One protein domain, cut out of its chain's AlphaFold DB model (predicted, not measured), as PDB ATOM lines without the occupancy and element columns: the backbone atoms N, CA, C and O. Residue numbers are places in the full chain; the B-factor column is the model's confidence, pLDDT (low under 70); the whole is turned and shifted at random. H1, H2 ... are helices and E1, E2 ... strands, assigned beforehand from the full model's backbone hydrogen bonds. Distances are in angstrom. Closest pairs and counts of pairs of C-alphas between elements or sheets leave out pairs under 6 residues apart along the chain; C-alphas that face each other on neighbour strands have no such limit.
ATOM      1  N   LYS A   2      26.939 -45.680  19.085       83.38
ATOM      2  CA  LYS A   2      25.742 -46.223  19.776       83.38
ATOM      3  C   LYS A   2      25.540 -45.653  21.198       83.38
ATOM      4  O   LYS A   2      24.453 -45.160  21.485       83.38
ATOM      5  N   LYS A   3      26.593 -45.632  22.037       84.88
ATOM      6  CA  LYS A   3      26.583 -45.009  23.385       84.88
ATOM      7  C   LYS A   3      26.149 -43.540  23.319       84.88
ATOM      8  O   LYS A   3      25.198 -43.157  23.990       84.88
ATOM      9  N   LEU A   4      26.773 -42.761  22.427       87.50
ATOM     10  CA  LEU A   4      26.464 -41.338  22.246       87.50
ATOM     11  C   LEU A   4      24.990 -41.094  21.884       87.50
ATOM     12  O   LEU A   4      24.305 -40.310  22.535       87.50
ATOM     13  N   ARG A   5      24.473 -41.830  20.889       88.12
ATOM     14  CA  ARG A   5      23.075 -41.725  20.436       88.12
ATOM     15  C   ARG A   5      22.059 -42.132  21.502       88.12
ATOM     16  O   ARG A   5      20.929 -41.661  21.443       88.12
ATOM     17  N   LYS A   6      22.426 -43.015  22.436       91.12
ATOM     18  CA  LYS A   6      21.551 -43.453  23.531       91.12
ATOM     19  C   LYS A   6      21.562 -42.449  24.682       91.12
ATOM     20  O   LYS A   6      20.498 -41.972  25.074       91.12
ATOM     21  N   ASN A   7      22.753 -42.119  25.179       92.81
ATOM     22  CA  ASN A   7      22.928 -41.396  26.438       92.81
ATOM     23  C   ASN A   7      22.760 -39.883  26.264       92.81
ATOM     24  O   ASN A   7      22.126 -39.246  27.094       92.81
ATOM     25  N   TYR A   8      23.219 -39.323  25.142       95.25
ATOM     26  CA  TYR A   8      23.265 -37.870  24.940       95.25
ATOM     27  C   TYR A   8      22.207 -37.369  23.945       95.25
ATOM     28  O   TYR A   8      22.262 -36.247  23.460       95.25
ATOM     29  N   LYS A   9      21.187 -38.180  23.633       95.62
ATOM     30  CA  LYS A   9      20.199 -37.892  22.573       95.62
ATOM     31  C   LYS A   9      19.471 -36.545  22.724       95.62
ATOM     32  O   LYS A   9      19.043 -35.968  21.725       95.62
ATOM     33  N   ARG A  10      19.246 -36.089  23.962       96.62
ATOM     34  CA  ARG A  10      18.478 -34.870  24.286       96.62
ATOM     35  C   ARG A  10      19.360 -33.658  24.596       96.62
ATOM     36  O   ARG A  10      18.806 -32.564  24.652       96.62
ATOM     37  N   VAL A  11      20.665 -33.866  24.744       96.56
ATOM     38  CA  VAL A  11      21.657 -32.829  25.037       96.56
ATOM     39  C   VAL A  11      21.745 -31.844  23.888       96.56
ATOM     40  O   VAL A  11      21.742 -32.269  22.731       96.56
ATOM     41  N   GLN A  12      21.853 -30.556  24.208       96.62
ATOM     42  CA  GLN A  12      22.108 -29.488  23.249       96.62
ATOM     43  C   GLN A  12      23.603 -29.183  23.133       96.62
ATOM     44  O   GLN A  12      24.205 -28.661  24.064       96.62
ATOM     45  N   LEU A  13      24.175 -29.459  21.963       97.44
ATOM     46  CA  LEU A  13      25.580 -29.182  21.663       97.44
ATOM     47  C   LEU A  13      25.687 -28.001  20.694       97.44
ATOM     48  O   LEU A  13      24.846 -27.870  19.796       97.44
ATOM     49  N   LYS A  14      26.699 -27.149  20.878       98.06
ATOM     50  CA  LYS A  14      27.018 -26.024  19.990       98.06
ATOM     51  C   LYS A  14      27.398 -26.553  18.611       98.06
ATOM     52  O   LYS A  14      28.272 -27.408  18.482       98.06
ATOM     53  N   CYS A  15      26.734 -26.037  17.583       97.69
ATOM     54  CA  CYS A  15      26.993 -26.372  16.181       97.69
ATOM     55  C   CYS A  15      27.080 -25.140  15.269       97.69
ATOM     56  O   CYS A  15      27.014 -25.274  14.050       97.69
ATOM     57  N   GLY A  16      27.175 -23.948  15.860       96.56
ATOM     58  CA  GLY A  16      27.283 -22.681  15.154       96.56
ATOM     59  C   GLY A  16      27.205 -21.494  16.107       96.56
ATOM     60  O   GLY A  16      27.128 -21.651  17.332       96.56
ATOM     61  N   GLU A  17      27.198 -20.311  15.523       97.12
ATOM     62  CA  GLU A  17      27.097 -19.019  16.187       97.12
ATOM     63  C   GLU A  17      26.296 -18.088  15.274       97.12
ATOM     64  O   GLU A  17      26.379 -18.236  14.055       97.12
ATOM     65  N   ASP A  18      25.459 -17.223  15.847       94.94
ATOM     66  CA  ASP A  18      24.731 -16.211  15.078       94.94
ATOM     67  C   ASP A  18      25.553 -14.925  14.902       94.94
ATOM     68  O   ASP A  18      26.659 -14.795  15.431       94.94
ATOM     69  N   ASP A  19      24.991 -13.957  14.177       95.69
ATOM     70  CA  ASP A  19      25.654 -12.687  13.851       95.69
ATOM     71  C   ASP A  19      25.998 -11.830  15.087       95.69
ATOM     72  O   ASP A  19      26.771 -10.878  14.989       95.69
ATOM     73  N   TYR A  20      25.448 -12.164  16.261       95.06
ATOM     74  CA  TYR A  20      25.676 -11.466  17.529       95.06
ATOM     75  C   TYR A  20      26.583 -12.249  18.485       95.06
ATOM     76  O   TYR A  20      26.707 -11.891  19.658       95.06
ATOM     77  N   GLY A  21      27.198 -13.337  18.019       92.50
ATOM     78  CA  GLY A  21      28.075 -14.168  18.838       92.50
ATOM     79  C   GLY A  21      27.332 -15.166  19.734       92.50
ATOM     80  O   GLY A  21      27.931 -15.837  20.582       92.50
ATOM     81  N   LYS A  22      26.008 -15.295  19.595       95.81
ATOM     82  CA  LYS A  22      25.231 -16.221  20.417       95.81
ATOM     83  C   LYS A  22      25.370 -17.632  19.866       95.81
ATOM     84  O   LYS A  22      25.141 -17.912  18.693       95.81
ATOM     85  N   SER A  23      25.691 -18.568  20.756       96.31
ATOM     86  CA  SER A  23      25.855 -19.973  20.384       96.31
ATOM     87  C   SER A  23      24.551 -20.585  19.864       96.31
ATOM     88  O   SER A  23      23.553 -20.659  20.585       96.31
ATOM     89  N   ILE A  24      24.597 -21.118  18.643       97.38
ATOM     90  CA  ILE A  24      23.531 -21.935  18.064       97.38
ATOM     91  C   ILE A  24      23.747 -23.375  18.525       97.38
ATOM     92  O   ILE A  24      24.796 -23.980  18.281       97.38
ATOM     93  N   ARG A  25      22.749 -23.935  19.214       97.69
ATOM     94  CA  ARG A  25      22.808 -25.291  19.773       97.69
ATOM     95  C   ARG A  25      21.693 -26.173  19.226       97.69
ATOM     96  O   ARG A  25      20.550 -25.743  19.087       97.69
ATOM     97  N   MET A  26      22.001 -27.447  18.998       97.94
ATOM     98  CA  MET A  26      21.044 -28.436  18.501       97.94
ATOM     99  C   MET A  26      21.043 -29.684  19.383       97.94
ATOM    100  O   MET A  26      22.089 -30.133  19.851       97.94
ATOM    101  N   LYS A  27      19.861 -30.289  19.599       97.94
ATOM    102  CA  LYS A  27      19.801 -31.584  20.293       97.94
ATOM    103  C   LYS A  27      20.547 -32.640  19.484       97.94
ATOM    104  O   LYS A  27      20.271 -32.791  18.294       97.94
ATOM    105  N   PHE A  28      21.391 -33.439  20.134       97.88
ATOM    106  CA  PHE A  28      22.249 -34.406  19.444       97.88
ATOM    107  C   PHE A  28      21.475 -35.374  18.537       97.88
ATOM    108  O   PHE A  28      21.925 -35.694  17.441       97.88
ATOM    109  N   LYS A  29      20.265 -35.800  18.934       97.81
ATOM    110  CA  LYS A  29      19.408 -36.639  18.076       97.81
ATOM    111  C   LYS A  29      19.080 -35.990  16.724       97.81
ATOM    112  O   LYS A  29      19.044 -36.700  15.728       97.81
ATOM    113  N   TYR A  30      18.846 -34.676  16.690       98.38
ATOM    114  CA  TYR A  30      18.525 -33.951  15.460       98.38
ATOM    115  C   TYR A  30      19.777 -33.740  14.622       98.38
ATOM    116  O   TYR A  30      19.728 -33.965  13.419       98.38
ATOM    117  N   PHE A  31      20.911 -33.440  15.262       98.25
ATOM    118  CA  PHE A  31      22.188 -33.343  14.563       98.25
ATOM    119  C   PHE A  31      22.562 -34.667  13.887       98.25
ATOM    120  O   PHE A  31      22.989 -34.679  12.741       98.25
ATOM    121  N   VAL A  32      22.331 -35.808  14.549       97.19
ATOM    122  CA  VAL A  32      22.542 -37.132  13.944       97.19
ATOM    123  C   VAL A  32      21.598 -37.376  12.763       97.19
ATOM    124  O   VAL A  32      22.030 -37.947  11.766       97.19
ATOM    125  N   THR A  33      20.330 -36.960  12.847       97.69
ATOM    126  CA  THR A  33      19.411 -37.032  11.700       97.69
ATOM    127  C   THR A  33      19.917 -36.171  10.545       97.69
ATOM    128  O   THR A  33      20.032 -36.677   9.436       97.69
ATOM    129  N   TYR A  34      20.285 -34.917  10.803       98.19
ATOM    130  CA  TYR A  34      20.864 -34.010   9.811       98.19
ATOM    131  C   TYR A  34      22.108 -34.618   9.142       98.19
ATOM    132  O   TYR A  34      22.157 -34.753   7.924       98.19
ATOM    133  N   MET A  35      23.056 -35.106   9.946       96.88
ATOM    134  CA  MET A  35      24.314 -35.712   9.502       96.88
ATOM    135  C   MET A  35      24.113 -36.873   8.512       96.88
ATOM    136  O   MET A  35      24.965 -37.087   7.654       96.88
ATOM    137  N   ASN A  36      23.007 -37.616   8.630       96.62
ATOM    138  CA  ASN A  36      22.707 -38.768   7.776       96.62
ATOM    139  C   ASN A  36      21.932 -38.417   6.495       96.62
ATOM    140  O   ASN A  36      21.845 -39.276   5.624       96.62
ATOM    141  N   ASN A  37      21.340 -37.223   6.396       97.94
ATOM    142  CA  ASN A  37      20.419 -36.869   5.305       97.94
ATOM    143  C   ASN A  37      20.843 -35.629   4.501       97.94
ATOM    144  O   ASN A  37      20.285 -35.389   3.438       97.94
ATOM    145  N   GLN A  38      21.788 -34.831   4.999       97.50
ATOM    146  CA  GLN A  38      22.233 -33.615   4.318       97.50
ATOM    147  C   GLN A  38      22.988 -33.898   3.008       97.50
ATOM    148  O   GLN A  38      23.608 -34.956   2.842       97.50
ATOM    149  N   THR A  39      23.022 -32.887   2.135       97.69
ATOM    150  CA  THR A  39      23.894 -32.824   0.947       97.69
ATOM    151  C   THR A  39      24.680 -31.512   0.850       97.69
ATOM    152  O   THR A  39      25.159 -31.171  -0.223       97.69
ATOM    153  N   ASP A  40      24.846 -30.795   1.960       98.25
ATOM    154  CA  ASP A  40      25.429 -29.450   2.001       98.25
ATOM    155  C   ASP A  40      26.905 -29.450   1.575       98.25
ATOM    156  O   ASP A  40      27.646 -30.400   1.874       98.25
ATOM    157  N   ASP A  41      27.347 -28.367   0.932       97.75
ATOM    158  CA  ASP A  41      28.746 -28.177   0.525       97.75
ATOM    159  C   ASP A  41      29.673 -28.071   1.740       97.75
ATOM    160  O   ASP A  41      30.687 -28.768   1.815       97.75
ATOM    161  N   SER A  42      29.265 -27.269   2.731       96.88
ATOM    162  CA  SER A  42      29.908 -27.135   4.042       96.88
ATOM    163  C   SER A  42      28.876 -27.388   5.151       96.88
ATOM    164  O   SER A  42      28.177 -26.465   5.572       96.88
ATOM    165  N   PRO A  43      28.713 -28.648   5.593       98.12
ATOM    166  CA  PRO A  43      27.705 -29.014   6.582       98.12
ATOM    167  C   PRO A  43      27.963 -28.425   7.974       98.12
ATOM    168  O   PRO A  43      29.114 -28.208   8.359       98.12
ATOM    169  N   LEU A  44      26.904 -28.316   8.787       98.06
ATOM    170  CA  LEU A  44      26.999 -27.992  10.212       98.06
ATOM    171  C   LEU A  44      27.972 -28.931  10.934       98.06
ATOM    172  O   LEU A  44      28.023 -30.142  10.682       98.06
ATOM    173  N   TYR A  45      28.689 -28.366  11.902       98.19
ATOM    174  CA  TYR A  45      29.749 -29.041  12.634       98.19
ATOM    175  C   TYR A  45      29.584 -28.789  14.132       98.19
ATOM    176  O   TYR A  45      29.602 -27.642  14.569       98.19
ATOM    177  N   ILE A  46      29.394 -29.848  14.931       98.31
ATOM    178  CA  ILE A  46      29.426 -29.710  16.391       98.31
ATOM    179  C   ILE A  46      30.855 -29.366  16.793       98.31
ATOM    180  O   ILE A  46      31.782 -30.133  16.517       98.31
ATOM    181  N   PHE A  47      30.985 -28.229  17.465       97.88
ATOM    182  CA  PHE A  47      32.229 -27.664  17.966       97.88
ATOM    183  C   PHE A  47      31.948 -27.083  19.357       97.88
ATOM    184  O   PHE A  47      31.777 -25.877  19.528       97.88
ATOM    185  N   ASP A  48      31.781 -27.970  20.342       97.88
ATOM    186  CA  ASP A  48      31.304 -27.600  21.678       97.88
ATOM    187  C   ASP A  48      32.455 -27.534  22.684       97.88
ATOM    188  O   ASP A  48      33.141 -28.532  22.909       97.88
ATOM    189  N   SER A  49      32.662 -26.353  23.264       96.69
ATOM    190  CA  SER A  49      33.725 -26.067  24.231       96.69
ATOM    191  C   SER A  49      33.266 -26.046  25.686       96.69
ATOM    192  O   SER A  49      34.079 -25.768  26.554       96.69
ATOM    193  N   THR A  50      31.974 -26.254  25.945       95.75
ATOM    194  CA  THR A  50      31.358 -26.135  27.280       95.75
ATOM    195  C   THR A  50      30.737 -27.464  27.709       95.75
ATOM    196  O   THR A  50      29.819 -27.520  28.530       95.75
ATOM    197  N   PHE A  51      31.171 -28.570  27.098       95.06
ATOM    198  CA  PHE A  51      30.607 -29.892  27.350       95.06
ATOM    199  C   PHE A  51      30.951 -30.409  28.757       95.06
ATOM    200  O   PHE A  51      30.282 -31.305  29.266       95.06
ATOM    201  N   ASP A  52      31.969 -29.869  29.414       93.94
ATOM    202  CA  ASP A  52      32.323 -30.181  30.797       93.94
ATOM    203  C   ASP A  52      31.624 -29.297  31.842       93.94
ATOM    204  O   ASP A  52      31.573 -29.676  33.019       93.94
ATOM    205  N   ASP A  53      30.989 -28.208  31.406       92.50
ATOM    206  CA  ASP A  53      30.184 -27.327  32.259       92.50
ATOM    207  C   ASP A  53      28.772 -27.880  32.495       92.50
ATOM    208  O   ASP A  53      28.175 -27.696  33.560       92.50
ATOM    209  N   HIS A  54      28.209 -28.592  31.512       91.69
ATOM    210  CA  HIS A  54      26.850 -29.119  31.613       91.69
ATOM    211  C   HIS A  54      26.816 -30.523  32.230       91.69
ATOM    212  O   HIS A  54      27.493 -31.449  31.785       91.69
ATOM    213  N   LYS A  55      25.964 -30.716  33.248       92.56
ATOM    214  CA  LYS A  55      25.836 -31.987  33.993       92.56
ATOM    215  C   LYS A  55      25.527 -33.198  33.104       92.56
ATOM    216  O   LYS A  55      25.923 -34.311  33.433       92.56
ATOM    217  N   ASP A  56      24.797 -32.996  32.013       93.62
ATOM    218  CA  ASP A  56      24.377 -34.042  31.081       93.62
ATOM    219  C   ASP A  56      25.455 -34.421  30.055       93.62
ATOM    220  O   ASP A  56      25.340 -35.486  29.451       93.62
ATOM    221  N   THR A  57      26.508 -33.615  29.887       94.75
ATOM    222  CA  THR A  57      27.664 -33.906  29.013       94.75
ATOM    223  C   THR A  57      28.966 -34.139  29.755       94.75
ATOM    224  O   THR A  57      29.839 -34.810  29.210       94.75
ATOM    225  N   LYS A  58      29.080 -33.682  31.003       95.06
ATOM    226  CA  LYS A  58      30.271 -33.849  31.842       95.06
ATOM    227  C   LYS A  58      30.799 -35.292  31.930       95.06
ATOM    228  O   LYS A  58      32.018 -35.446  31.897       95.06
ATOM    229  N   PRO A  59      29.961 -36.354  31.929       95.50
ATOM    230  CA  PRO A  59      30.452 -37.738  31.881       95.50
ATOM    231  C   PRO A  59      31.258 -38.109  30.620       95.50
ATOM    232  O   PRO A  59      31.833 -39.190  30.559       95.50
ATOM    233  N   LEU A  60      31.322 -37.250  29.591       94.06
ATOM    234  CA  LEU A  60      32.253 -37.421  28.468       94.06
ATOM    235  C   LEU A  60      33.722 -37.295  28.901       94.06
ATOM    236  O   LEU A  60      34.588 -37.851  28.228       94.06
ATOM    237  N   LEU A  61      34.010 -36.605  30.012       95.00
ATOM    238  CA  LEU A  61      35.361 -36.525  30.576       95.00
ATOM    239  C   LEU A  61      35.880 -37.889  31.044       95.00
ATOM    240  O   LEU A  61      37.082 -38.128  30.995       95.00
ATOM    241  N   ASP A  62      34.988 -38.803  31.431       94.88
ATOM    242  CA  ASP A  62      35.364 -40.150  31.876       94.88
ATOM    243  C   ASP A  62      35.803 -41.051  30.706       94.88
ATOM    244  O   ASP A  62      36.403 -42.107  30.911       94.88
ATOM    245  N   ASP A  63      35.508 -40.642  29.465       93.75
ATOM    246  CA  ASP A  63      35.773 -41.416  28.251       93.75
ATOM    247  C   ASP A  63      37.166 -41.135  27.643       93.75
ATOM    248  O   ASP A  63      37.526 -41.759  26.640       93.75
ATOM    249  N   TYR A  64      37.970 -40.231  28.221       94.12
ATOM    250  CA  TYR A  64      39.346 -39.979  27.775       94.12
ATOM    251  C   TYR A  64      40.280 -39.525  28.906       94.12
ATOM    252  O   TYR A  64      39.861 -39.168  30.000       94.12
ATOM    253  N   LYS A  65      41.586 -39.537  28.627       94.75
ATOM    254  CA  LYS A  65      42.618 -38.931  29.478       94.75
ATOM    255  C   LYS A  65      43.557 -38.110  28.609       94.75
ATOM    256  O   LYS A  65      43.826 -38.495  27.469       94.75
ATOM    257  N   VAL A  66      44.051 -36.997  29.142       94.56
ATOM    258  CA  VAL A  66      45.056 -36.176  28.457       94.56
ATOM    259  C   VAL A  66      46.324 -37.020  28.251       94.56
ATOM    260  O   VAL A  66      46.774 -37.670  29.202       94.56
ATOM    261  N   PRO A  67      46.897 -37.074  27.034       93.75
ATOM    262  CA  PRO A  67      48.128 -37.818  26.803       93.75
ATOM    263  C   PRO A  67      49.286 -37.252  27.629       93.75
ATOM    264  O   PRO A  67      49.438 -36.040  27.742       93.75
ATOM    265  N   LYS A  68      50.179 -38.126  28.111       93.38
ATOM    266  CA  LYS A  68      51.358 -37.742  28.914       93.38
ATOM    267  C   LYS A  68      52.310 -36.730  28.248       93.38
ATOM    268  O   LYS A  68      53.171 -36.190  28.923       93.38
ATOM    269  N   TYR A  69      52.187 -36.523  26.934       93.00
ATOM    270  CA  TYR A  69      52.988 -35.574  26.150       93.00
ATOM    271  C   TYR A  69      52.518 -34.122  26.287       93.00
ATOM    272  O   TYR A  69      53.236 -33.218  25.878       93.00
ATOM    273  N   PHE A  70      51.343 -33.904  26.880       90.88
ATOM    274  CA  PHE A  70      50.798 -32.583  27.188       90.88
ATOM    275  C   PHE A  70      50.602 -32.457  28.706       90.88
ATOM    276  O   PHE A  70      49.467 -32.326  29.163       90.88
ATOM    277  N   PRO A  71      51.677 -32.604  29.510       80.31
ATOM    278  CA  PRO A  71      51.560 -32.617  30.967       80.31
ATOM    279  C   PRO A  71      51.283 -31.220  31.532       80.31
ATOM    280  O   PRO A  71      50.716 -31.097  32.615       80.31
ATOM    281  N   GLU A  72      51.690 -30.179  30.807       85.75
ATOM    282  CA  GLU A  72      51.607 -28.792  31.234       85.75
ATOM    283  C   GLU A  72      50.361 -28.128  30.655       85.75
ATOM    284  O   GLU A  72      50.225 -27.951  29.445       85.75
ATOM    285  N   ASP A  73      49.465 -27.720  31.548       88.44
ATOM    286  CA  ASP A  73      48.343 -26.845  31.237       88.44
ATOM    287  C   ASP A  73      48.547 -25.499  31.941       88.44
ATOM    288  O   ASP A  73      47.964 -25.234  32.992       88.44
ATOM    289  N   LEU A  74      49.426 -24.650  31.399       92.38
ATOM    290  CA  LEU A  74      49.818 -23.385  32.042       92.38
ATOM    291  C   LEU A  74      48.645 -22.408  32.224       92.38
ATOM    292  O   LEU A  74      48.647 -21.615  33.165       92.38
ATOM    293  N   PHE A  75      47.609 -22.491  31.382       94.44
ATOM    294  CA  PHE A  75      46.401 -21.677  31.544       94.44
ATOM    295  C   PHE A  75      45.588 -22.046  32.789       94.44
ATOM    296  O   PHE A  75      44.820 -21.209  33.262       94.44
ATOM    297  N   SER A  76      45.795 -23.232  33.375       92.56
ATOM    298  CA  SER A  76      45.182 -23.591  34.661       92.56
ATOM    299  C   SER A  76      45.546 -22.610  35.786       92.56
ATOM    300  O   SER A  76      44.735 -22.376  36.680       92.56
ATOM    301  N   LEU A  77      46.709 -21.947  35.703       93.38
ATOM    302  CA  LEU A  77      47.162 -20.945  36.676       93.38
ATOM    303  C   LEU A  77      46.305 -19.668  36.681       93.38
ATOM    304  O   LEU A  77      46.294 -18.930  37.665       93.38
ATOM    305  N   VAL A  78      45.576 -19.396  35.596       93.44
ATOM    306  CA  VAL A  78      44.677 -18.234  35.485       93.44
ATOM    307  C   VAL A  78      43.357 -18.474  36.245       93.44
ATOM    308  O   VAL A  78      42.688 -17.512  36.653       93.44
ATOM    309  N   GLY A  79      43.034 -19.745  36.509       93.25
ATOM    310  CA  GLY A  79      41.793 -20.225  37.117       93.25
ATOM    311  C   GLY A  79      40.745 -20.618  36.072       93.25
ATOM    312  O   GLY A  79      40.658 -19.995  35.012       93.25
ATOM    313  N   GLU A  80      39.932 -21.637  36.375       91.94
ATOM    314  CA  GLU A  80      38.943 -22.197  35.432       91.94
ATOM    315  C   GLU A  80      37.908 -21.167  34.948       91.94
ATOM    316  O   GLU A  80      37.553 -21.181  33.777       91.94
ATOM    317  N   ASP A  81      37.502 -20.208  35.788       91.06
ATOM    318  CA  ASP A  81      36.503 -19.195  35.404       91.06
ATOM    319  C   ASP A  81      37.044 -18.129  34.433       91.06
ATOM    320  O   ASP A  81      36.274 -17.427  33.778       91.06
ATOM    321  N   ARG A  82      38.371 -17.947  34.374       93.38
ATOM    322  CA  ARG A  82      39.016 -16.847  33.626       93.38
ATOM    323  C   ARG A  82      39.856 -17.315  32.447       93.38
ATOM    324  O   ARG A  82      40.225 -16.499  31.602       93.38
ATOM    325  N   ARG A  83      40.215 -18.596  32.403       95.00
ATOM    326  CA  ARG A  83      40.995 -19.154  31.299       95.00
ATOM    327  C   ARG A  83      40.167 -19.172  30.004       95.00
ATOM    328  O   ARG A  83      38.955 -19.381  30.053       95.00
ATOM    329  N   PRO A  84      40.796 -19.000  28.831       95.00
ATOM    330  CA  PRO A  84      40.117 -19.219  27.558       95.00
ATOM    331  C   PRO A  84      39.629 -20.674  27.415       95.00
ATOM    332  O   PRO A  84      40.227 -21.578  28.012       95.00
ATOM    333  N   PRO A  85      38.603 -20.936  26.579       95.31
ATOM    334  CA  PRO A  85      38.226 -22.298  26.211       95.31
ATOM    335  C   PRO A  85      39.422 -23.055  25.623       95.31
ATOM    336  O   PRO A  85      40.186 -22.494  24.841       95.31
ATOM    337  N   TYR A  86      39.590 -24.321  26.010       95.50
ATOM    338  CA  TYR A  86      40.827 -25.073  25.748       95.50
ATOM    339  C   TYR A  86      40.607 -26.548  25.393       95.50
ATOM    340  O   TYR A  86      41.557 -27.295  25.157       95.50
ATOM    341  N   ARG A  87      39.351 -26.993  25.357       95.94
ATOM    342  CA  ARG A  87      38.968 -28.347  24.960       95.94
ATOM    343  C   ARG A  87      37.655 -28.299  24.202       95.94
ATOM    344  O   ARG A  87      36.778 -27.505  24.524       95.94
ATOM    345  N   TRP A  88      37.526 -29.161  23.200       97.88
ATOM    346  CA  TRP A  88      36.357 -29.186  22.331       97.88
ATOM    347  C   TRP A  88      35.915 -30.613  22.038       97.88
ATOM    348  O   TRP A  88      36.723 -31.464  21.658       97.88
ATOM    349  N   PHE A  89      34.612 -30.859  22.155       97.56
ATOM    350  CA  PHE A  89      33.974 -32.072  21.663       97.56
ATOM    351  C   PHE A  89      33.491 -31.850  20.227       97.56
ATOM    352  O   PHE A  89      32.669 -30.972  19.959       97.56
ATOM    353  N   LEU A  90      34.018 -32.654  19.299       97.81
ATOM    354  CA  LEU A  90      33.858 -32.448  17.860       97.81
ATOM    355  C   LEU A  90      33.070 -33.586  17.206       97.81
ATOM    356  O   LEU A  90      33.458 -34.753  17.309       97.81
ATOM    357  N   VAL A  91      32.003 -33.257  16.469       97.69
ATOM    358  CA  VAL A  91      31.234 -34.230  15.667       97.69
ATOM    359  C   VAL A  91      30.779 -33.591  14.358       97.69
ATOM    360  O   VAL A  91      30.119 -32.558  14.367       97.69
ATOM    361  N   GLY A  92      31.067 -34.229  13.224       97.69
ATOM    362  CA  GLY A  92      30.666 -33.708  11.918       97.69
ATOM    363  C   GLY A  92      30.535 -34.776  10.831       97.69
ATOM    364  O   GLY A  92      31.228 -35.797  10.898       97.69
TER     365      GLY A  92
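This is residues 2 to 92 of the 131 residues of the protein "Dynein light chain 1" of Phytophthora nicotianae (UniProt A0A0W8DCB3). Two short two-stranded ribbons, E1 with E2 and E3 with E4, meet crosswise in the middle, E1 beside E3. H2 follows directly on E2, its residues 28 to 32 close to the ribbon of E1 and E2, and H1 comes near H2 at Arg 5 and Lys 29, while H4 lies farthest out, its centre 21.2 A from the mean of the C-alphas, and residues 62 to 72, of which 62 and 63 belong to H3, and 77 to 82, of which 77 and 78 belong to H4, stick out. The printed part has 91 residues, with four named helices and four named strands in the order H1 E1 E2 H2 E3 H3 H4 E4; both sheets are antiparallel, and the class is mixed, with under half of the residues in named elements. It is only just loose, close to compact, with a radius of gyration of the C-alphas of 15.0 A and spans of 43 by 34 by 25 A.

E1 is residues 12 to 17, 13.6 A long, and E2 is 23 to 27, 13.1 A. E3 is 46 to 48 and E4 is 89 to 91, ending at C-alpha 91 (31.234, -34.230, 15.667). H1, residues 2 to 7, begins at C-alpha 2 (25.742, -46.223, 19.776). H2 is 28 to 37, 14.5 A; H3 is 58 to 63, and H4 is 74 to 78.

E1 and E2 form a hairpin, antiparallel at 144 degrees, with N 15 and O 24 2.9 A apart. The closest C-alphas of E1 and E3 are Cys 15 and Ile 46, 4.1 A. E3 and E4 are antiparallel at 175 degrees, with N 46 and O 91 2.9 A apart. H1 and H2 only just touch, with 3 pairs of C-alphas within 8 A, the closest Arg 5 and Lys 29, 6.7 A. H3 and H4 are apart. Every O i to N i+4 pair is within hydrogen-bond range in H1 and H2; H3 has 0 of 2 and H4 0 of 1, against 3 of 3 and 2 of 2 O i to N i+3 pairs.

The two farthest C-alphas, Thr 39 and Leu 77, are 44.3 A apart. The printed part has no cut and no long link. Mean pLDDT of the printed part is 94.9, and no printed residue is under 70.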